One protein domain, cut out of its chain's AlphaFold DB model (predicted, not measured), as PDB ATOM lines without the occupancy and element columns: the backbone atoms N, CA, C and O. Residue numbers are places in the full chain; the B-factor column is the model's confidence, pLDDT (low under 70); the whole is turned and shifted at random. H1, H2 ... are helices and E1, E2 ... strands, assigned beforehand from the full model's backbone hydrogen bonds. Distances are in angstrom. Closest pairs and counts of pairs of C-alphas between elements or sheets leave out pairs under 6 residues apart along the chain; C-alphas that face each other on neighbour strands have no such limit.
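What this domain is: This is residues 74 to 209 of the 209 residues of an uncharacterized protein of Tessaracoccus sp. MC1865 (UniProt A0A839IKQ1). One sheet of eight strands curls round H1 like an incomplete barrel, with its two edge strands, E3 and E4, coming close where E3 begins, at Ala 104, beside Gly 136 of E4. H1 sits inside this curl, mainly by E1, E2 and E3, while the short helix H2 packs on the outside of the sheet at E5. The sheet is strongly twisted and folded back on itself, E3 E2 E1 E8 E7 facing E5 E4, with E6 as the hinge. The printed part has 136 residues with two named helices and eight named strands, in the order E1 E2 E3 H1 E4 H2 E5 E6 E7 E8; the sheet runs E3 E2 E1 E8 E7 E6 E5 E4, all antiparallel, and the class is mostly strand. The whole is compact, with a radius of gyration of the C-alphas of 15.1 A and spans of 44 by 31 by 29 A.

Where its parts are: Start at Gly 74 and go on to C-alpha 79 at (255.346, -17.043, -24.700), where E1, residues 79 to 86, begins its 22.9 A. E2, residues 90 to 98, follows over 25.6 A, and E3, residues 104 to 113, over 27.8 A. Next find C-alpha 122 at (262.299, -33.583, -40.568), where H1, residues 122 to 130, begins; it is 12.3 A long. E4 is residues 134 to 139, 14.6 A, and H2 is residues 141 to 146, 8.6 A. After residues 147 to 166, which hold no named element, E5, residues 167 to 177, is the longest strand at 29.9 A. E6, residues 182 to 191, spans 25.8 A and bends by 54 degrees at residue 186. E7 is residues 196 to 199, 9.9 A, and E8 is residues 204 to 208, 13.0 A, ending at C-alpha 208, (250.453, -21.259, -26.586).

How they stand to each other: Begin with E1, E2 and E3, a meander, each strand the antiparallel neighbour of the one before; look at N 81 and O 96, 2.8 A apart, and N 107 and O 95, 2.8 A. On the other side of E1 from E2, E8 is staggered: it pairs with E1 over residues 207 to 208, where N 207 and O 82 are 2.9 A apart, and with E7 over residues 204 to 207, where N 206 and O 197 are 2.8 A apart. E5, E6, E7 and E8 form a second meander; N 198 and O 188 of E7 and E6 are 2.8 A apart, and N 185 and O 173 of E6 and E5 are also 2.8 A apart. E4 is the antiparallel neighbour of E5, with N 174 and O 138 at 2.8 A. Compare the two edge strands: the closest C-alphas of E3 and E4 are those of Ala 104 and Gly 136, 4.4 A apart, while their centres are 17.2 A apart. H1 is on the sheet, which curls round it; its closest C-alpha pair with E1 is Thr 85 and Asp 124, 5.6 A. H2 is on the opposite face, at a height over the sheet of 7.9 A, with the C-alphas of Leu 141 and Phe 171 5.2 A apart; it lies over none of the strands, but only just, as 2 of its C-alphas fall on E5. H1 and H2 are apart. In both helices every O i to N i+4 pair is within hydrogen-bond range.

The domain as a whole: The two C-alphas farthest apart are those of Ile 115 and Asn 147, at 47.9 A. The printed part has no cut and ends at Lys 209, the chain's last residue. The link from H2 to E5 is long, with 20 residues whose C-alphas lie 15 to 23 A from the mean of all C-alphas. The mean pLDDT of the printed part is 82.9; look for values under 70 at, among others, residues 153 to 158, 193 to 196 and 198 to 205.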
ATOM      1  N   GLY A  74     252.357  -9.216 -30.446       89.38
ATOM      2  CA  GLY A  74     252.994  -9.471 -29.157       89.38
ATOM      3  C   GLY A  74     252.615 -10.802 -28.493       89.38
ATOM      4  O   GLY A  74     253.032 -11.033 -27.361       89.38
ATOM      5  N   LEU A  75     251.863 -11.697 -29.155       89.06
ATOM      6  CA  LEU A  75     251.528 -13.008 -28.574       89.06
ATOM      7  C   LEU A  75     252.754 -13.907 -28.374       89.06
ATOM      8  O   LEU A  75     252.699 -14.798 -27.535       89.06
ATOM      9  N   LEU A  76     253.844 -13.683 -29.115       89.94
ATOM     10  CA  LEU A  76     255.091 -14.442 -28.960       89.94
ATOM     11  C   LEU A  76     255.974 -13.914 -27.814       89.94
ATOM     12  O   LEU A  76     256.816 -14.644 -27.298       89.94
ATOM     13  N   ASP A  77     255.780 -12.666 -27.380       90.81
ATOM     14  CA  ASP A  77     256.666 -11.990 -26.430       90.81
ATOM     15  C   ASP A  77     256.507 -12.505 -24.990       90.81
ATOM     16  O   ASP A  77     255.667 -12.057 -24.197       90.81
ATOM     17  N   GLY A  78     257.417 -13.385 -24.588       90.44
ATOM     18  CA  GLY A  78     257.356 -14.087 -23.308       90.44
ATOM     19  C   GLY A  78     256.480 -15.337 -23.353       90.44
ATOM     20  O   GLY A  78     256.085 -15.804 -22.286       90.44
ATOM     21  N   ALA A  79     256.148 -15.839 -24.544       90.19
ATOM     22  CA  ALA A  79     255.346 -17.043 -24.700       90.19
ATOM     23  C   ALA A  79     256.140 -18.296 -24.324       90.19
ATOM     24  O   ALA A  79     257.323 -18.418 -24.648       90.19
ATOM     25  N   THR A  80     255.459 -19.254 -23.702       90.62
ATOM     26  CA  THR A  80     255.916 -20.643 -23.635       90.62
ATOM     27  C   THR A  80     254.970 -21.481 -24.477       90.62
ATOM     28  O   THR A  80     253.750 -21.432 -24.321       90.62
ATOM     29  N   LEU A  81     255.563 -22.218 -25.399       87.62
ATOM     30  CA  LEU A  81     254.900 -22.965 -26.447       87.62
ATOM     31  C   LEU A  81     255.159 -24.445 -26.199       87.62
ATOM     32  O   LEU A  81     256.310 -24.818 -25.982       87.62
ATOM     33  N   SER A  82     254.136 -25.292 -26.255       84.75
ATOM     34  CA  SER A  82     254.311 -26.735 -26.048       84.75
ATOM     35  C   SER A  82     253.937 -27.537 -27.281       84.75
ATOM     36  O   SER A  82     252.881 -27.305 -27.861       84.75
ATOM     37  N   ALA A  83     254.778 -28.504 -27.639       82.88
ATOM     38  CA  ALA A  83     254.513 -29.457 -28.710       82.88
ATOM     39  C   ALA A  83     254.775 -30.887 -28.239       82.88
ATOM     40  O   ALA A  83     255.642 -31.137 -27.401       82.88
ATOM     41  N   MET A  84     254.043 -31.828 -28.827       81.12
ATOM     42  CA  MET A  84     254.383 -33.245 -28.785       81.12
ATOM     43  C   MET A  84     254.857 -33.668 -30.168       81.12
ATOM     44  O   MET A  84     254.202 -33.355 -31.161       81.12
ATOM     45  N   THR A  85     255.974 -34.382 -30.216       76.44
ATOM     46  CA  THR A  85     256.531 -34.928 -31.451       76.44
ATOM     47  C   THR A  85     256.559 -36.447 -31.401       76.44
ATOM     48  O   THR A  85     256.720 -37.054 -30.334       76.44
ATOM     49  N   ASP A  86     256.450 -37.063 -32.574       72.25
ATOM     50  CA  ASP A  86     256.677 -38.493 -32.730       72.25
ATOM     51  C   ASP A  86     258.189 -38.764 -32.789       72.25
ATOM     52  O   ASP A  86     258.932 -38.143 -33.548       72.25
ATOM     53  N   GLY A  87     258.669 -39.708 -31.984       62.56
ATOM     54  CA  GLY A  87     260.023 -40.258 -32.046       62.56
ATOM     55  C   GLY A  87     260.026 -41.700 -32.563       62.56
ATOM     56  O   GLY A  87     258.987 -42.335 -32.738       62.56
ATOM     57  N   VAL A  88     261.216 -42.282 -32.780       61.91
ATOM     58  CA  VAL A  88     261.342 -43.636 -33.369       61.91
ATOM     59  C   VAL A  88     260.669 -44.699 -32.481       61.91
ATOM     60  O   VAL A  88     260.209 -45.718 -32.999       61.91
ATOM     61  N   LYS A  89     260.635 -44.489 -31.153       69.44
ATOM     62  CA  LYS A  89     260.041 -45.395 -30.144       69.44
ATOM     63  C   LYS A  89     259.413 -44.678 -28.943       69.44
ATOM     64  O   LYS A  89     259.049 -45.332 -27.966       69.44
ATOM     65  N   GLU A  90     259.313 -43.360 -28.986       80.56
ATOM     66  CA  GLU A  90     258.810 -42.551 -27.880       80.56
ATOM     67  C   GLU A  90     258.134 -41.292 -28.415       80.56
ATOM     68  O   GLU A  90     258.543 -40.792 -29.455       80.56
ATOM     69  N   PHE A  91     257.123 -40.788 -27.716       82.81
ATOM     70  CA  PHE A  91     256.667 -39.413 -27.874       82.81
ATOM     71  C   PHE A  91     257.594 -38.512 -27.070       82.81
ATOM     72  O   PHE A  91     257.930 -38.854 -25.934       82.81
ATOM     73  N   ASN A  92     257.955 -37.365 -27.631       85.94
ATOM     74  CA  ASN A  92     258.733 -36.342 -26.947       85.94
ATOM     75  C   ASN A  92     257.858 -35.109 -26.728       85.94
ATOM     76  O   ASN A  92     257.201 -34.639 -27.653       85.94
ATOM     77  N   GLU A  93     257.842 -34.589 -25.507       89.56
ATOM     78  CA  GLU A  93     257.183 -33.327 -25.177       89.56
ATOM     79  C   GLU A  93     258.238 -32.225 -25.095       89.56
ATOM     80  O   GLU A  93     259.193 -32.332 -24.323       89.56
ATOM     81  N   PHE A  94     258.051 -31.167 -25.878       90.44
ATOM     82  CA  PHE A  94     258.945 -30.018 -25.934       90.44
ATOM     83  C   PHE A  94     258.266 -28.752 -25.424       90.44
ATOM     84  O   PHE A  94     257.085 -28.517 -25.685       90.44
ATOM     85  N   GLU A  95     259.049 -27.895 -24.773       92.81
ATOM     86  CA  GLU A  95     258.687 -26.513 -24.475       92.81
ATOM     87  C   GLU A  95     259.653 -25.550 -25.170       92.81
ATOM     88  O   GLU A  95     260.856 -25.580 -24.925       92.81
ATOM     89  N   LEU A  96     259.123 -24.677 -26.027       92.81
ATOM     90  CA  LEU A  96     259.844 -23.550 -26.612       92.81
ATOM     91  C   LEU A  96     259.437 -22.274 -25.871       92.81
ATOM     92  O   LEU A  96     258.296 -21.823 -25.969       92.81
ATOM     93  N   THR A  97     260.365 -21.680 -25.127       95.00
ATOM     94  CA  THR A  97     260.148 -20.399 -24.447       95.00
ATOM     95  C   THR A  97     260.775 -19.270 -25.252       95.00
ATOM     96  O   THR A  97     261.975 -19.283 -25.512       95.00
ATOM     97  N   LEU A  98     259.971 -18.269 -25.608       94.94
ATOM     98  CA  LEU A  98     260.356 -17.076 -26.361       94.94
ATOM     99  C   LEU A  98     260.398 -15.871 -25.412       94.94
ATOM    100  O   LEU A  98     259.396 -15.214 -25.157       94.94
ATOM    101  N   GLY A  99     261.551 -15.584 -24.815       95.12
ATOM    102  CA  GLY A  99     261.719 -14.507 -23.834       95.12
ATOM    103  C   GLY A  99     261.674 -13.103 -24.447       95.12
ATOM    104  O   GLY A  99     262.214 -12.862 -25.522       95.12
ATOM    105  N   ARG A 100     261.112 -12.128 -23.721       93.38
ATOM    106  CA  ARG A 100     260.936 -10.724 -24.178       93.38
ATOM    107  C   ARG A 100     262.224  -9.970 -24.533       93.38
ATOM    108  O   ARG A 100     262.181  -8.888 -25.102       93.38
ATOM    109  N   ASN A 101     263.375 -10.489 -24.128       92.62
ATOM    110  CA  ASN A 101     264.711  -9.965 -24.411       92.62
ATOM    111  C   ASN A 101     265.387 -10.715 -25.571       92.62
ATOM    112  O   ASN A 101     266.613 -10.790 -25.589       92.62
ATOM    113  N   GLN A 102     264.594 -11.311 -26.470       93.75
ATOM    114  CA  GLN A 102     265.049 -12.148 -27.586       93.75
ATOM    115  C   GLN A 102     265.846 -13.390 -27.163       93.75
ATOM    116  O   GLN A 102     266.440 -14.053 -28.006       93.75
ATOM    117  N   SER A 103     265.866 -13.750 -25.874       96.56
ATOM    118  CA  SER A 103     266.403 -15.045 -25.445       96.56
ATOM    119  C   SER A 103     265.373 -16.131 -25.703       96.56
ATOM    120  O   SER A 103     264.196 -15.904 -25.435       96.56
ATOM    121  N   ALA A 104     265.798 -17.314 -26.124       96.75
ATOM    122  CA  ALA A 104     264.920 -18.472 -26.243       96.75
ATOM    123  C   ALA A 104     265.527 -19.705 -25.577       96.75
ATOM    124  O   ALA A 104     266.743 -19.775 -25.404       96.75
ATOM    125  N   SER A 105     264.678 -20.665 -25.218       96.69
ATOM    126  CA  SER A 105     265.083 -22.028 -24.866       96.69
ATOM    127  C   SER A 105     264.134 -23.027 -25.510       96.69
ATOM    128  O   SER A 105     262.939 -22.762 -25.619       96.69
ATOM    129  N   LEU A 106     264.679 -24.157 -25.946       94.81
ATOM    130  CA  LEU A 106     263.914 -25.316 -26.386       94.81
ATOM    131  C   LEU A 106     264.277 -26.474 -25.467       94.81
ATOM    132  O   LEU A 106     265.424 -26.918 -25.475       94.81
ATOM    133  N   ASP A 107     263.321 -26.961 -24.693       94.69
ATOM    134  CA  ASP A 107     263.551 -27.945 -23.644       94.69
ATOM    135  C   ASP A 107     262.741 -29.216 -23.920       94.69
ATOM    136  O   ASP A 107     261.542 -29.149 -24.178       94.69
ATOM    137  N   LEU A 108     263.386 -30.384 -23.844       92.44
ATOM    138  CA  LEU A 108     262.694 -31.675 -23.787       92.44
ATOM    139  C   LEU A 108     262.195 -31.881 -22.352       92.44
ATOM    140  O   LEU A 108     262.998 -32.106 -21.443       92.44
ATOM    141  N   VAL A 109     260.884 -31.798 -22.141       91.94
ATOM    142  CA  VAL A 109     260.273 -31.815 -20.799       91.94
ATOM    143  C   VAL A 109     259.650 -33.159 -20.427       91.94
ATOM    144  O   VAL A 109     259.421 -33.423 -19.244       91.94
ATOM    145  N   GLY A 110     259.429 -34.040 -21.403       87.88
ATOM    146  CA  GLY A 110     258.862 -35.361 -21.167       87.88
ATOM    147  C   GLY A 110     259.135 -36.335 -22.304       87.88
ATOM    148  O   GLY A 110     259.291 -35.933 -23.454       87.88
ATOM    149  N   THR A 111     259.169 -37.626 -21.975       87.94
ATOM    150  CA  THR A 111     259.158 -38.711 -22.959       87.94
ATOM    151  C   THR A 111     258.170 -39.800 -22.548       87.94
ATOM    152  O   THR A 111     257.941 -40.036 -21.356       87.94
ATOM    153  N   ALA A 112     257.557 -40.468 -23.525       84.19
ATOM    154  CA  ALA A 112     256.640 -41.578 -23.286       84.19
ATOM    155  C   ALA A 112     256.853 -42.701 -24.305       84.19
ATOM    156  O   ALA A 112     256.847 -42.450 -25.502       84.19
ATOM    157  N   GLU A 113     256.997 -43.949 -23.849       82.88
ATOM    158  CA  GLU A 113     257.196 -45.094 -24.750       82.88
ATOM    159  C   GLU A 113     256.019 -45.284 -25.722       82.88
ATOM    160  O   GLU A 113     254.848 -45.251 -25.334       82.88
ATOM    161  N   MET A 114     256.341 -45.565 -26.986       77.69
ATOM    162  CA  MET A 114     255.372 -45.876 -28.035       77.69
ATOM    163  C   MET A 114     255.404 -47.353 -28.418       77.69
ATOM    164  O   MET A 114     256.456 -47.986 -28.513       77.69
ATOM    165  N   ILE A 115     254.227 -47.903 -28.727       68.50
ATOM    166  CA  ILE A 115     254.109 -49.226 -29.346       68.50
ATOM    167  C   ILE A 115     254.092 -49.041 -30.865       68.50
ATOM    168  O   ILE A 115     253.036 -48.858 -31.466       68.50
ATOM    169  N   GLY A 116     255.267 -49.102 -31.489       67.31
ATOM    170  CA  GLY A 116     255.421 -48.988 -32.939       67.31
ATOM    171  C   GLY A 116     256.709 -48.270 -33.324       67.31
ATOM    172  O   GLY A 116     257.411 -47.751 -32.464       67.31
ATOM    173  N   GLN A 117     257.022 -48.274 -34.618       67.75
ATOM    174  CA  GLN A 117     258.059 -47.425 -35.194       67.75
ATOM    175  C   GLN A 117     257.379 -46.486 -36.184       67.75
ATOM    176  O   GLN A 117     256.744 -46.960 -37.129       67.75
ATOM    177  N   MET A 118     257.502 -45.185 -35.948       70.69
ATOM    178  CA  MET A 118     257.036 -44.151 -36.865       70.69
ATOM    179  C   MET A 118     258.220 -43.534 -37.604       70.69
ATOM    180  O   MET A 118     259.363 -43.581 -37.143       70.69
ATOM    181  N   GLU A 119     257.944 -43.022 -38.797       74.56
ATOM    182  CA  GLU A 119     258.879 -42.162 -39.509       74.56
ATOM    183  C   GLU A 119     258.826 -40.783 -38.844       74.56
ATOM    184  O   GLU A 119     257.754 -40.193 -38.756       74.56
ATOM    185  N   ILE A 120     259.963 -40.317 -38.326       76.31
ATOM    186  CA  ILE A 120     260.073 -38.989 -37.713       76.31
ATOM    187  C   ILE A 120     260.060 -37.954 -38.839       76.31
ATOM    188  O   ILE A 120     260.803 -38.097 -39.818       76.31
ATOM    189  N   SER A 121     259.236 -36.914 -38.711       77.88
ATOM    190  CA  SER A 121     259.271 -35.799 -39.658       77.88
ATOM    191  C   SER A 121     260.609 -35.045 -39.562       77.88
ATOM    192  O   SER A 121     261.276 -35.057 -38.530       77.88
ATOM    193  N   GLN A 122     261.041 -34.358 -40.626       80.38
ATOM    194  CA  GLN A 122     262.299 -33.583 -40.568       80.38
ATOM    195  C   GLN A 122     262.300 -32.557 -39.430       80.38
ATOM    196  O   GLN A 122     263.339 -32.246 -38.854       80.38
ATOM    197  N   GLY A 123     261.122 -32.049 -39.117       78.69
ATOM    198  CA  GLY A 123     260.939 -31.035 -38.122       78.69
ATOM    199  C   GLY A 123     260.926 -31.542 -36.683       78.69
ATOM    200  O   GLY A 123     261.602 -30.963 -35.835       78.69
ATOM    201  N   ASP A 124     260.286 -32.684 -36.430       81.44
ATOM    202  CA  ASP A 124     260.409 -33.387 -35.149       81.44
ATOM    203  C   ASP A 124     261.875 -33.768 -34.880       81.44
ATOM    204  O   ASP A 124     262.368 -33.625 -33.760       81.44
ATOM    205  N   GLN A 125     262.607 -34.191 -35.921       85.00
ATOM    206  CA  GLN A 125     264.040 -34.473 -35.819       85.00
ATOM    207  C   GLN A 125     264.841 -33.212 -35.463       85.00
ATOM    208  O   GLN A 125     265.724 -33.276 -34.609       85.00
ATOM    209  N   TRP A 126     264.513 -32.060 -36.057       87.19
ATOM    210  CA  TRP A 126     265.158 -30.794 -35.707       87.19
ATOM    211  C   TRP A 126     264.941 -30.442 -34.231       87.19
ATOM    212  O   TRP A 126     265.902 -30.076 -33.556       87.19
ATOM    213  N   LEU A 127     263.720 -30.598 -33.705       87.75
ATOM    214  CA  LEU A 127     263.425 -30.322 -32.294       87.75
ATOM    215  C   LEU A 127     264.245 -31.215 -31.355       87.75
ATOM    216  O   LEU A 127     264.812 -30.726 -30.378       87.75
ATOM    217  N   ILE A 128     264.367 -32.502 -31.689       87.50
ATOM    218  CA  ILE A 128     265.198 -33.459 -30.950       87.50
ATOM    219  C   ILE A 128     266.674 -33.038 -30.970       87.50
ATOM    220  O   ILE A 128     267.319 -33.018 -29.920       87.50
ATOM    221  N   ASP A 129     267.205 -32.679 -32.140       89.62
ATOM    222  CA  ASP A 129     268.629 -32.370 -32.317       89.62
ATOM    223  C   ASP A 129     269.046 -31.037 -31.669       89.62
ATOM    224  O   ASP A 129     270.203 -30.880 -31.268       89.62
ATOM    225  N   HIS A 130     268.115 -30.087 -31.533       91.62
ATOM    226  CA  HIS A 130     268.395 -28.731 -31.039       91.62
ATOM    227  C   HIS A 130     267.855 -28.460 -29.626       91.62
ATOM    228  O   HIS A 130     267.967 -27.341 -29.108       91.62
ATOM    229  N   ALA A 131     267.315 -29.481 -28.960       93.00
ATOM    230  CA  ALA A 131     266.938 -29.405 -27.557       93.00
ATOM    231  C   ALA A 131     268.139 -28.982 -26.690       93.00
ATOM    232  O   ALA A 131     269.227 -29.557 -26.755       93.00
ATOM    233  N   GLY A 132     267.951 -27.949 -25.872       95.75
ATOM    234  CA  GLY A 132     268.979 -27.368 -25.011       95.75
ATOM    235  C   GLY A 132     270.044 -26.541 -25.738       95.75
ATOM    236  O   GLY A 132     270.971 -26.062 -25.082       95.75
ATOM    237  N   THR A 133     269.949 -26.359 -27.062       96.50
ATOM    238  CA  THR A 133     270.918 -25.559 -27.832       96.50
ATOM    239  C   THR A 133     270.358 -24.218 -28.293       96.50
ATOM    240  O   THR A 133     271.151 -23.301 -28.513       96.50
ATOM    241  N   VAL A 134     269.034 -24.066 -28.402       96.44
ATOM    242  CA  VAL A 134     268.370 -22.794 -28.739       96.44
ATOM    243  C   VAL A 134     268.632 -21.750 -27.649       96.44
ATOM    244  O   VAL A 134     268.473 -22.028 -26.464       96.44
ATOM    245  N   THR A 135     269.049 -20.550 -28.057       97.06
ATOM    246  CA  THR A 135     269.458 -19.450 -27.159       97.06
ATOM    247  C   THR A 135     268.817 -18.109 -27.485       97.06
ATOM    248  O   THR A 135     268.748 -17.240 -26.612       97.06
ATOM    249  N   GLY A 136     268.330 -17.918 -28.711       97.00
ATOM    250  CA  GLY A 136     267.738 -16.656 -29.134       97.00
ATOM    251  C   GLY A 136     266.652 -16.827 -30.182       97.00
ATOM    252  O   GLY A 136     266.598 -17.861 -30.850       97.00
ATOM    253  N   TRP A 137     265.799 -15.814 -30.306       96.50
ATOM    254  CA  TRP A 137     264.724 -15.793 -31.288       96.50
ATOM    255  C   TRP A 137     264.433 -14.387 -31.815       96.50
ATOM    256  O   TRP A 137     264.573 -13.394 -31.097       96.50
ATOM    257  N   GLU A 138     263.973 -14.333 -33.060       96.12
ATOM    258  CA  GLU A 138     263.381 -13.157 -33.695       96.12
ATOM    259  C   GLU A 138     262.185 -13.593 -34.550       96.12
ATOM    260  O   GLU A 138     262.113 -14.740 -34.988       96.12
ATOM    261  N   ALA A 139     261.223 -12.698 -34.782       94.06
ATOM    262  CA  ALA A 139     260.067 -12.993 -35.618       94.06
ATOM    263  C   ALA A 139     259.645 -11.776 -36.443       94.06
ATOM    264  O   ALA A 139     259.603 -10.653 -35.937       94.06
ATOM    265  N   THR A 140     259.240 -12.007 -37.690       94.88
ATOM    266  CA  THR A 140     258.700 -10.959 -38.577       94.88
ATOM    267  C   THR A 140     257.208 -10.687 -38.356       94.88
ATOM    268  O   THR A 140     256.637  -9.830 -39.030       94.88
ATOM    269  N   LEU A 141     256.558 -11.398 -37.423       93.06
ATOM    270  CA  LEU A 141     255.109 -11.367 -37.196       93.06
ATOM    271  C   LEU A 141     254.578  -9.947 -36.958       93.06
ATOM    272  O   LEU A 141     253.695  -9.484 -37.681       93.06
ATOM    273  N   ASP A 142     255.119  -9.247 -35.962       93.94
ATOM    274  CA  ASP A 142     254.629  -7.922 -35.571       93.94
ATOM    275  C   ASP A 142     254.902  -6.875 -36.659       93.94
ATOM    276  O   ASP A 142     254.043  -6.040 -36.947       93.94
ATOM    277  N   GLU A 143     256.062  -6.952 -37.321       94.56
ATOM    278  CA  GLU A 143     256.381  -6.108 -38.478       94.56
ATOM    279  C   GLU A 143     255.402  -6.365 -39.634       94.56
ATOM    280  O   GLU A 143     254.911  -5.420 -40.261       94.56
ATOM    281  N   SER A 144     255.093  -7.633 -39.903       93.19
ATOM    282  CA  SER A 144     254.171  -8.051 -40.957       93.19
ATOM    283  C   SER A 144     252.752  -7.565 -40.685       93.19
ATOM    284  O   SER A 144     252.119  -6.990 -41.573       93.19
ATOM    285  N   ILE A 145     252.273  -7.685 -39.444       93.75
ATOM    286  CA  ILE A 145     250.970  -7.154 -39.027       93.75
ATOM    287  C   ILE A 145     250.938  -5.626 -39.141       93.75
ATOM    288  O   ILE A 145     250.003  -5.073 -39.727       93.75
ATOM    289  N   ALA A 146     251.958  -4.935 -38.624       95.00
ATOM    290  CA  ALA A 146     252.019  -3.473 -38.636       95.00
ATOM    291  C   ALA A 146     252.026  -2.901 -40.061       95.00
ATOM    292  O   ALA A 146     251.366  -1.896 -40.333       95.00
ATOM    293  N   ASN A 147     252.733  -3.563 -40.979       94.69
ATOM    294  CA  ASN A 147     252.858  -3.138 -42.370       94.69
ATOM    295  C   ASN A 147     251.818  -3.768 -43.305       94.69
ATOM    296  O   ASN A 147     251.884  -3.536 -44.512       94.69
ATOM    297  N   ARG A 148     250.874  -4.563 -42.777       92.31
ATOM    298  CA  ARG A 148     249.919  -5.350 -43.572       92.31
ATOM    299  C   ARG A 148     250.609  -6.163 -44.686       92.31
ATOM    300  O   ARG A 148     250.134  -6.222 -45.822       92.31
ATOM    301  N   ARG A 149     251.754  -6.774 -44.366       89.31
ATOM    302  CA  ARG A 149     252.568  -7.593 -45.275       89.31
ATOM    303  C   ARG A 149     252.282  -9.071 -45.039       89.31
ATOM    304  O   ARG A 149     252.359  -9.538 -43.913       89.31
ATOM    305  N   ILE A 150     251.991  -9.808 -46.109       85.19
ATOM    306  CA  ILE A 150     251.905 -11.270 -46.061       85.19
ATOM    307  C   ILE A 150     253.219 -11.855 -46.561       85.19
ATOM    308  O   ILE A 150     253.580 -11.681 -47.731       85.19
ATOM    309  N   GLU A 151     253.889 -12.592 -45.685       79.44
ATOM    310  CA  GLU A 151     255.045 -13.418 -46.014       79.44
ATOM    311  C   GLU A 151     254.527 -14.798 -46.427       79.44
ATOM    312  O   GLU A 151     254.294 -15.670 -45.597       79.44
ATOM    313  N   LEU A 152     254.221 -14.961 -47.718       71.62
ATOM    314  CA  LEU A 152     253.876 -16.274 -48.252       71.62
ATOM    315  C   LEU A 152     255.163 -17.061 -48.477       71.62
ATOM    316  O   LEU A 152     256.023 -16.653 -49.256       71.62
ATOM    317  N   HIS A 153     255.240 -18.188 -47.792       67.31
ATOM    318  CA  HIS A 153     256.269 -19.203 -47.942       67.31
ATOM    319  C   HIS A 153     256.178 -19.925 -49.293       67.31
ATOM    320  O   HIS A 153     255.121 -19.908 -49.940       67.31
ATOM    321  N   GLU A 154     257.278 -20.536 -49.749       59.94
ATOM    322  CA  GLU A 154     257.354 -21.116 -51.097       59.94
ATOM    323  C   GLU A 154     256.214 -22.121 -51.352       59.94
ATOM    324  O   GLU A 154     255.934 -23.025 -50.570       59.94
ATOM    325  N   GLY A 155     255.513 -21.948 -52.476       58.31
ATOM    326  CA  GLY A 155     254.393 -22.812 -52.862       58.31
ATOM    327  C   GLY A 155     253.030 -22.435 -52.268       58.31
ATOM    328  O   GLY A 155     252.021 -22.982 -52.722       58.31
ATOM    329  N   ARG A 156     252.942 -21.472 -51.335       66.50
ATOM    330  CA  ARG A 156     251.656 -20.884 -50.917       66.50
ATOM    331  C   ARG A 156     251.321 -19.671 -51.784       66.50
ATOM    332  O   ARG A 156     252.098 -18.731 -51.880       66.50
ATOM    333  N   GLN A 157     250.145 -19.693 -52.413       64.94
ATOM    334  CA  GLN A 157     249.679 -18.619 -53.305       64.94
ATOM    335  C   GLN A 157     248.547 -17.766 -52.714       64.94
ATOM    336  O   GLN A 157     248.262 -16.697 -53.240       64.94
ATOM    337  N   MET A 158     247.910 -18.211 -51.627       67.88
ATOM    338  CA  MET A 158     246.747 -17.539 -51.040       67.88
ATOM    339  C   MET A 158     246.772 -17.566 -49.512       67.88
ATOM    340  O   MET A 158     247.433 -18.411 -48.899       67.88
ATOM    341  N   VAL A 159     246.014 -16.651 -48.912       74.50
ATOM    342  CA  VAL A 159     245.747 -16.599 -47.474       74.50
ATOM    343  C   VAL A 159     244.367 -17.190 -47.206       74.50
ATOM    344  O   VAL A 159     243.383 -16.811 -47.835       74.50
ATOM    345  N   TYR A 160     244.277 -18.108 -46.246       69.12
ATOM    346  CA  TYR A 160     242.990 -18.641 -45.814       69.12
ATOM    347  C   TYR A 160     242.360 -17.728 -44.759       69.12
ATOM    348  O   TYR A 160     242.909 -17.538 -43.671       69.12
ATOM    349  N   VAL A 161     241.182 -17.190 -45.078       75.06
ATOM    350  CA  VAL A 161     240.375 -16.374 -44.164       75.06
ATOM    351  C   VAL A 161     239.244 -17.236 -43.611       75.06
ATOM    352  O   VAL A 161     238.417 -17.746 -44.359       75.06
ATOM    353  N   TYR A 162     239.209 -17.422 -42.290       75.25
ATOM    354  CA  TYR A 162     238.214 -18.269 -41.618       75.25
ATOM    355  C   TYR A 162     237.168 -17.451 -40.843       75.25
ATOM    356  O   TYR A 162     236.583 -17.946 -39.879       75.25
ATOM    357  N   GLY A 163     236.930 -16.209 -41.270       71.88
ATOM    358  CA  GLY A 163     236.055 -15.245 -40.600       71.88
ATOM    359  C   GLY A 163     236.802 -14.302 -39.642       71.88
ATOM    360  O   GLY A 163     238.023 -14.374 -39.517       71.88
ATOM    361  N   PRO A 164     236.081 -13.397 -38.953       76.75
ATOM    362  CA  PRO A 164     236.690 -12.332 -38.143       76.75
ATOM    363  C   PRO A 164     237.389 -12.841 -36.878       76.75
ATOM    364  O   PRO A 164     238.241 -12.149 -36.312       76.75
ATOM    365  N   ASP A 165     237.048 -14.049 -36.435       79.88
ATOM    366  CA  ASP A 165     237.502 -14.610 -35.163       79.88
ATOM    367  C   ASP A 165     238.723 -15.523 -35.319       79.88
ATOM    368  O   ASP A 165     239.445 -15.740 -34.344       79.88
ATOM    369  N   ARG A 166     238.997 -16.001 -36.543       83.50
ATOM    370  CA  ARG A 166     240.081 -16.945 -36.819       83.50
ATOM    371  C   ARG A 166     240.855 -16.608 -38.090       83.50
ATOM    372  O   ARG A 166     240.289 -16.567 -39.180       83.50
ATOM    373  N   CYS A 167     242.169 -16.468 -37.960       86.94
ATOM    374  CA  CYS A 167     243.073 -16.236 -39.082       86.94
ATOM    375  C   CYS A 167     244.419 -16.922 -38.861       86.94
ATOM    376  O   CYS A 167     244.842 -17.165 -37.730       86.94
ATOM    377  N   HIS A 168     245.065 -17.256 -39.974       87.69
ATOM    378  CA  HIS A 168     246.390 -17.858 -40.017       87.69
ATOM    379  C   HIS A 168     247.356 -16.794 -40.525       87.69
ATOM    380  O   HIS A 168     247.305 -16.438 -41.702       87.69
ATOM    381  N   VAL A 169     248.193 -16.255 -39.646       89.00
ATOM    382  CA  VAL A 169     249.138 -15.193 -40.003       89.00
ATOM    383  C   VAL A 169     250.494 -15.833 -40.277       89.00
ATOM    384  O   VAL A 169     251.135 -16.273 -39.321       89.00
ATOM    385  N   PRO A 170     250.930 -15.940 -41.545       89.06
ATOM    386  CA  PRO A 170     252.242 -16.478 -41.850       89.06
ATOM    387  C   PRO A 170     253.325 -15.443 -41.529       89.06
ATOM    388  O   PRO A 170     253.132 -14.240 -41.733       89.06
ATOM    389  N   PHE A 171     254.448 -15.921 -41.013       90.44
ATOM    390  CA  PHE A 171     255.623 -15.124 -40.682       90.44
ATOM    391  C   PHE A 171     256.877 -16.010 -40.676       90.44
ATOM    392  O   PHE A 171     256.789 -17.237 -40.783       90.44
ATOM    393  N   THR A 172     258.040 -15.389 -40.529       91.19
ATOM    394  CA  THR A 172     259.320 -16.070 -40.334       91.19
ATOM    395  C   THR A 172     259.712 -16.002 -38.866       91.19
ATOM    396  O   THR A 172     259.768 -14.914 -38.287       91.19
ATOM    397  N   LEU A 173     259.977 -17.164 -38.270       92.25
ATOM    398  CA  LEU A 173     260.574 -17.312 -36.947       92.25
ATOM    399  C   LEU A 173     262.047 -17.678 -37.118       92.25
ATOM    400  O   LEU A 173     262.363 -18.749 -37.624       92.25
ATOM    401  N   THR A 174     262.949 -16.831 -36.654       94.19
ATOM    402  CA  THR A 174     264.385 -17.102 -36.673       94.19
ATOM    403  C   THR A 174     264.813 -17.611 -35.303       94.19
ATOM    404  O   THR A 174     264.595 -16.929 -34.302       94.19
ATOM    405  N   LEU A 175     265.439 -18.787 -35.236       94.69
ATOM    406  CA  LEU A 175     265.981 -19.362 -34.001       94.69
ATOM    407  C   LEU A 175     267.508 -19.399 -34.060       94.69
ATOM    408  O   LEU A 175     268.103 -19.759 -35.073       94.69
ATOM    409  N   THR A 176     268.156 -19.020 -32.961       96.62
ATOM    410  CA  THR A 176     269.619 -19.063 -32.823       96.62
ATOM    411  C   THR A 176     270.021 -20.226 -31.931       96.62
ATOM    412  O   THR A 176     269.595 -20.290 -30.775       96.62
ATOM    413  N   THR A 177     270.875 -21.116 -32.430       95.50
ATOM    414  CA  THR A 177     271.356 -22.307 -31.715       95.50
ATOM    415  C   THR A 177     272.830 -22.167 -31.328       95.50
ATOM    416  O   THR A 177     273.618 -21.446 -31.937       95.50
ATOM    417  N   THR A 178     273.231 -22.825 -30.244       94.12
ATOM    418  CA  THR A 178     274.598 -22.745 -29.729       94.12
ATOM    419  C   THR A 178     275.561 -23.446 -30.679       94.12
ATOM    420  O   THR A 178     275.457 -24.646 -30.901       94.12
ATOM    421  N   GLY A 179     276.559 -22.713 -31.171       88.62
ATOM    422  CA  GLY A 179     277.560 -23.264 -32.090       88.62
ATOM    423  C   GLY A 179     277.141 -23.220 -33.559       88.62
ATOM    424  O   GLY A 179     277.979 -23.493 -34.418       88.62
ATOM    425  N   GLU A 180     275.913 -22.789 -33.844       86.94
ATOM    426  CA  GLU A 180     275.431 -22.495 -35.189       86.94
ATOM    427  C   GLU A 180     274.926 -21.043 -35.262       86.94
ATOM    428  O   GLU A 180     274.966 -20.290 -34.286       86.94
ATOM    429  N   GLY A 181     274.573 -20.601 -36.465       88.69
ATOM    430  CA  GLY A 181     274.023 -19.267 -36.693       88.69
ATOM    431  C   GLY A 181     272.501 -19.224 -36.524       88.69
ATOM    432  O   GLY A 181     271.879 -20.243 -36.224       88.69
ATOM    433  N   PRO A 182     271.885 -18.053 -36.751       93.31
ATOM    434  CA  PRO A 182     270.437 -17.958 -36.883       93.31
ATOM    435  C   PRO A 182     269.942 -18.820 -38.052       93.31
ATOM    436  O   PRO A 182     270.545 -18.814 -39.129       93.31
ATOM    437  N   THR A 183     268.842 -19.535 -37.829       91.06
ATOM    438  CA  THR A 183     268.133 -20.325 -38.840       91.06
ATOM    439  C   THR A 183     266.701 -19.826 -38.945       91.06
ATOM    440  O   THR A 183     266.021 -19.681 -37.930       91.06
ATOM    441  N   ASP A 184     266.257 -19.554 -40.169       89.88
ATOM    442  CA  ASP A 184     264.899 -19.096 -40.449       89.88
ATOM    443  C   ASP A 184     263.948 -20.286 -40.578       89.88
ATOM    444  O   ASP A 184     264.246 -21.277 -41.250       89.88
ATOM    445  N   HIS A 185     262.784 -20.159 -39.952       86.38
ATOM    446  CA  HIS A 185     261.715 -21.139 -39.984       86.38
ATOM    447  C   HIS A 185     260.415 -20.500 -40.454       86.38
ATOM    448  O   HIS A 185     259.977 -19.461 -39.958       86.38
ATOM    449  N   GLU A 186     259.755 -21.176 -41.384       86.75
ATOM    450  CA  GLU A 186     258.399 -20.856 -41.795       86.75
ATOM    451  C   GLU A 186     257.421 -21.125 -40.648       86.75
ATOM    452  O   GLU A 186     257.308 -22.252 -40.154       86.75
ATOM    453  N   ALA A 187     256.705 -20.089 -40.216       87.56
ATOM    454  CA  ALA A 187     255.749 -20.161 -39.124       87.56
ATOM    455  C   ALA A 187     254.397 -19.549 -39.507       87.56
ATOM    456  O   ALA A 187     254.274 -18.720 -40.408       87.56
ATOM    457  N   THR A 188     253.352 -19.991 -38.820       88.06
ATOM    458  CA  THR A 188     251.977 -19.522 -38.962       88.06
ATOM    459  C   THR A 188     251.355 -19.389 -37.580       88.06
ATOM    460  O   THR A 188     251.152 -20.376 -36.876       88.06
ATOM    461  N   LEU A 189     250.988 -18.172 -37.191       88.62
ATOM    462  CA  LEU A 189     250.222 -17.942 -35.972       88.62
ATOM    463  C   LEU A 189     248.732 -18.166 -36.258       88.62
ATOM    464  O   LEU A 189     248.125 -17.429 -37.040       88.62
ATOM    465  N   LEU A 190     248.134 -19.160 -35.604       87.56
ATOM    466  CA  LEU A 190     246.689 -19.337 -35.537       87.56
ATOM    467  C   LEU A 190     246.131 -18.411 -34.453       87.56
ATOM    468  O   LEU A 190     246.153 -18.706 -33.255       87.56
ATOM    469  N   VAL A 191     245.591 -17.282 -34.895       84.50
ATOM    470  CA  VAL A 191     244.894 -16.348 -34.016       84.50
ATOM    471  C   VAL A 191     243.462 -16.846 -33.837       84.50
ATOM    472  O   VAL A 191     242.681 -16.847 -34.784       84.50
ATOM    473  N   GLN A 192     243.129 -17.275 -32.621       78.38
ATOM    474  CA  GLN A 192     241.795 -17.678 -32.151       78.38
ATOM    475  C   GLN A 192     241.681 -17.367 -30.645       78.38
ATOM    476  O   GLN A 192     242.627 -16.822 -30.080       78.38
ATOM    477  N   GLU A 193     240.579 -17.724 -29.972       59.81
ATOM    478  CA  GLU A 193     240.390 -17.432 -28.533       59.81
ATOM    479  C   GLU A 193     241.520 -17.954 -27.622       59.81
ATOM    480  O   GLU A 193     241.808 -17.314 -26.615       59.81
ATOM    481  N   SER A 194     242.177 -19.071 -27.966       58.00
ATOM    482  CA  SER A 194     243.268 -19.653 -27.168       58.00
ATOM    483  C   SER A 194     244.681 -19.463 -27.732       58.00
ATOM    484  O   SER A 194     245.615 -19.779 -27.017       58.00
ATOM    485  N   GLY A 195     244.852 -18.932 -28.952       60.66
ATOM    486  CA  GLY A 195     246.156 -18.794 -29.632       60.66
ATOM    487  C   GLY A 195     246.900 -20.125 -29.861       60.66
ATOM    488  O   GLY A 195     247.152 -20.887 -28.938       60.66
ATOM    489  N   ALA A 196     247.288 -20.438 -31.095       64.94
ATOM    490  CA  ALA A 196     248.195 -21.563 -31.357       64.94
ATOM    491  C   ALA A 196     249.264 -21.141 -32.360       64.94
ATOM    492  O   ALA A 196     248.991 -20.336 -33.251       64.94
ATOM    493  N   LEU A 197     250.476 -21.668 -32.228       70.44
ATOM    494  CA  LEU A 197     251.558 -21.426 -33.170       70.44
ATOM    495  C   LEU A 197     251.843 -22.702 -33.958       70.44
ATOM    496  O   LEU A 197     252.221 -23.729 -33.410       70.44
ATOM    497  N   LEU A 198     251.702 -22.630 -35.272       66.25
ATOM    498  CA  LEU A 198     252.127 -23.689 -36.176       66.25
ATOM    499  C   LEU A 198     253.488 -23.297 -36.740       66.25
ATOM    500  O   LEU A 198     253.651 -22.175 -37.212       66.25
ATOM    501  N   ILE A 199     254.465 -24.194 -36.706       64.94
ATOM    502  CA  ILE A 199     255.763 -23.956 -37.340       64.94
ATOM    503  C   ILE A 199     255.923 -25.036 -38.404       64.94
ATOM    504  O   ILE A 199     256.128 -26.207 -38.090       64.94
ATOM    505  N   ASP A 200     255.765 -24.645 -39.670       58.47
ATOM    506  CA  ASP A 200     255.693 -25.569 -40.808       58.47
ATOM    507  C   ASP A 200     257.014 -26.331 -41.004       58.47
ATOM    508  O   ASP A 200     256.992 -27.500 -41.386       58.47
ATOM    509  N   VAL A 201     258.157 -25.731 -40.644       49.81
ATOM    510  CA  VAL A 201     259.463 -26.422 -40.676       49.81
ATOM    511  C   VAL A 201     259.536 -27.554 -39.652       49.81
ATOM    512  O   VAL A 201     260.288 -28.505 -39.855       49.81
ATOM    513  N   PHE A 202     258.726 -27.503 -38.587       50.66
ATOM    514  CA  PHE A 202     258.680 -28.579 -37.604       50.66
ATOM    515  C   PHE A 202     257.726 -29.715 -37.993       50.66
ATOM    516  O   PHE A 202     257.853 -30.822 -37.485       50.66
ATOM    517  N   GLY A 203     256.750 -29.477 -38.875       54.62
ATOM    518  CA  GLY A 203     255.600 -30.385 -38.988       54.62
ATOM    519  C   GLY A 203     254.822 -30.539 -37.666       54.62
ATOM    520  O   GLY A 203     253.836 -31.271 -37.619       54.62
ATOM    521  N   SER A 204     255.242 -29.827 -36.613       61.31
ATOM    522  CA  SER A 204     254.732 -29.891 -35.254       61.31
ATOM    523  C   SER A 204     253.925 -28.626 -34.960       61.31
ATOM    524  O   SER A 204     254.318 -27.500 -35.282       61.31
ATOM    525  N   SER A 205     252.771 -28.811 -34.331       63.84
ATOM    526  CA  SER A 205     251.944 -27.726 -33.814       63.84
ATOM    527  C   SER A 205     252.321 -27.431 -32.370       63.84
ATOM    528  O   SER A 205     252.375 -28.354 -31.556       63.84
ATOM    529  N   PHE A 206     252.518 -26.156 -32.049       71.62
ATOM    530  CA  PHE A 206     252.705 -25.692 -30.687       71.62
ATOM    531  C   PHE A 206     251.446 -24.994 -30.167       71.62
ATOM    532  O   PHE A 206     250.935 -24.054 -30.782       71.62
ATOM    533  N   ASP A 207     250.988 -25.398 -28.990       74.56
ATOM    534  CA  ASP A 207     249.950 -24.671 -28.267       74.56
ATOM    535  C   ASP A 207     250.592 -23.579 -27.403       74.56
ATOM    536  O   ASP A 207     251.594 -23.818 -26.720       74.56
ATOM    537  N   ILE A 208     250.025 -22.370 -27.443       73.50
ATOM    538  CA  ILE A 208     250.453 -21.259 -26.586       73.50
ATOM    539  C   ILE A 208     249.825 -21.467 -25.202       73.50
ATOM    540  O   ILE A 208     248.608 -21.633 -25.104       73.50
ATOM    541  N   LYS A 209     250.647 -21.496 -24.144       67.50
ATOM    542  CA  LYS A 209     250.189 -21.645 -22.750       67.50
ATOM    543  C   LYS A 209     249.790 -20.320 -22.100       67.50
ATOM    544  O   LYS A 209     250.454 -19.291 -22.362       67.50
TER     545      LYS A 209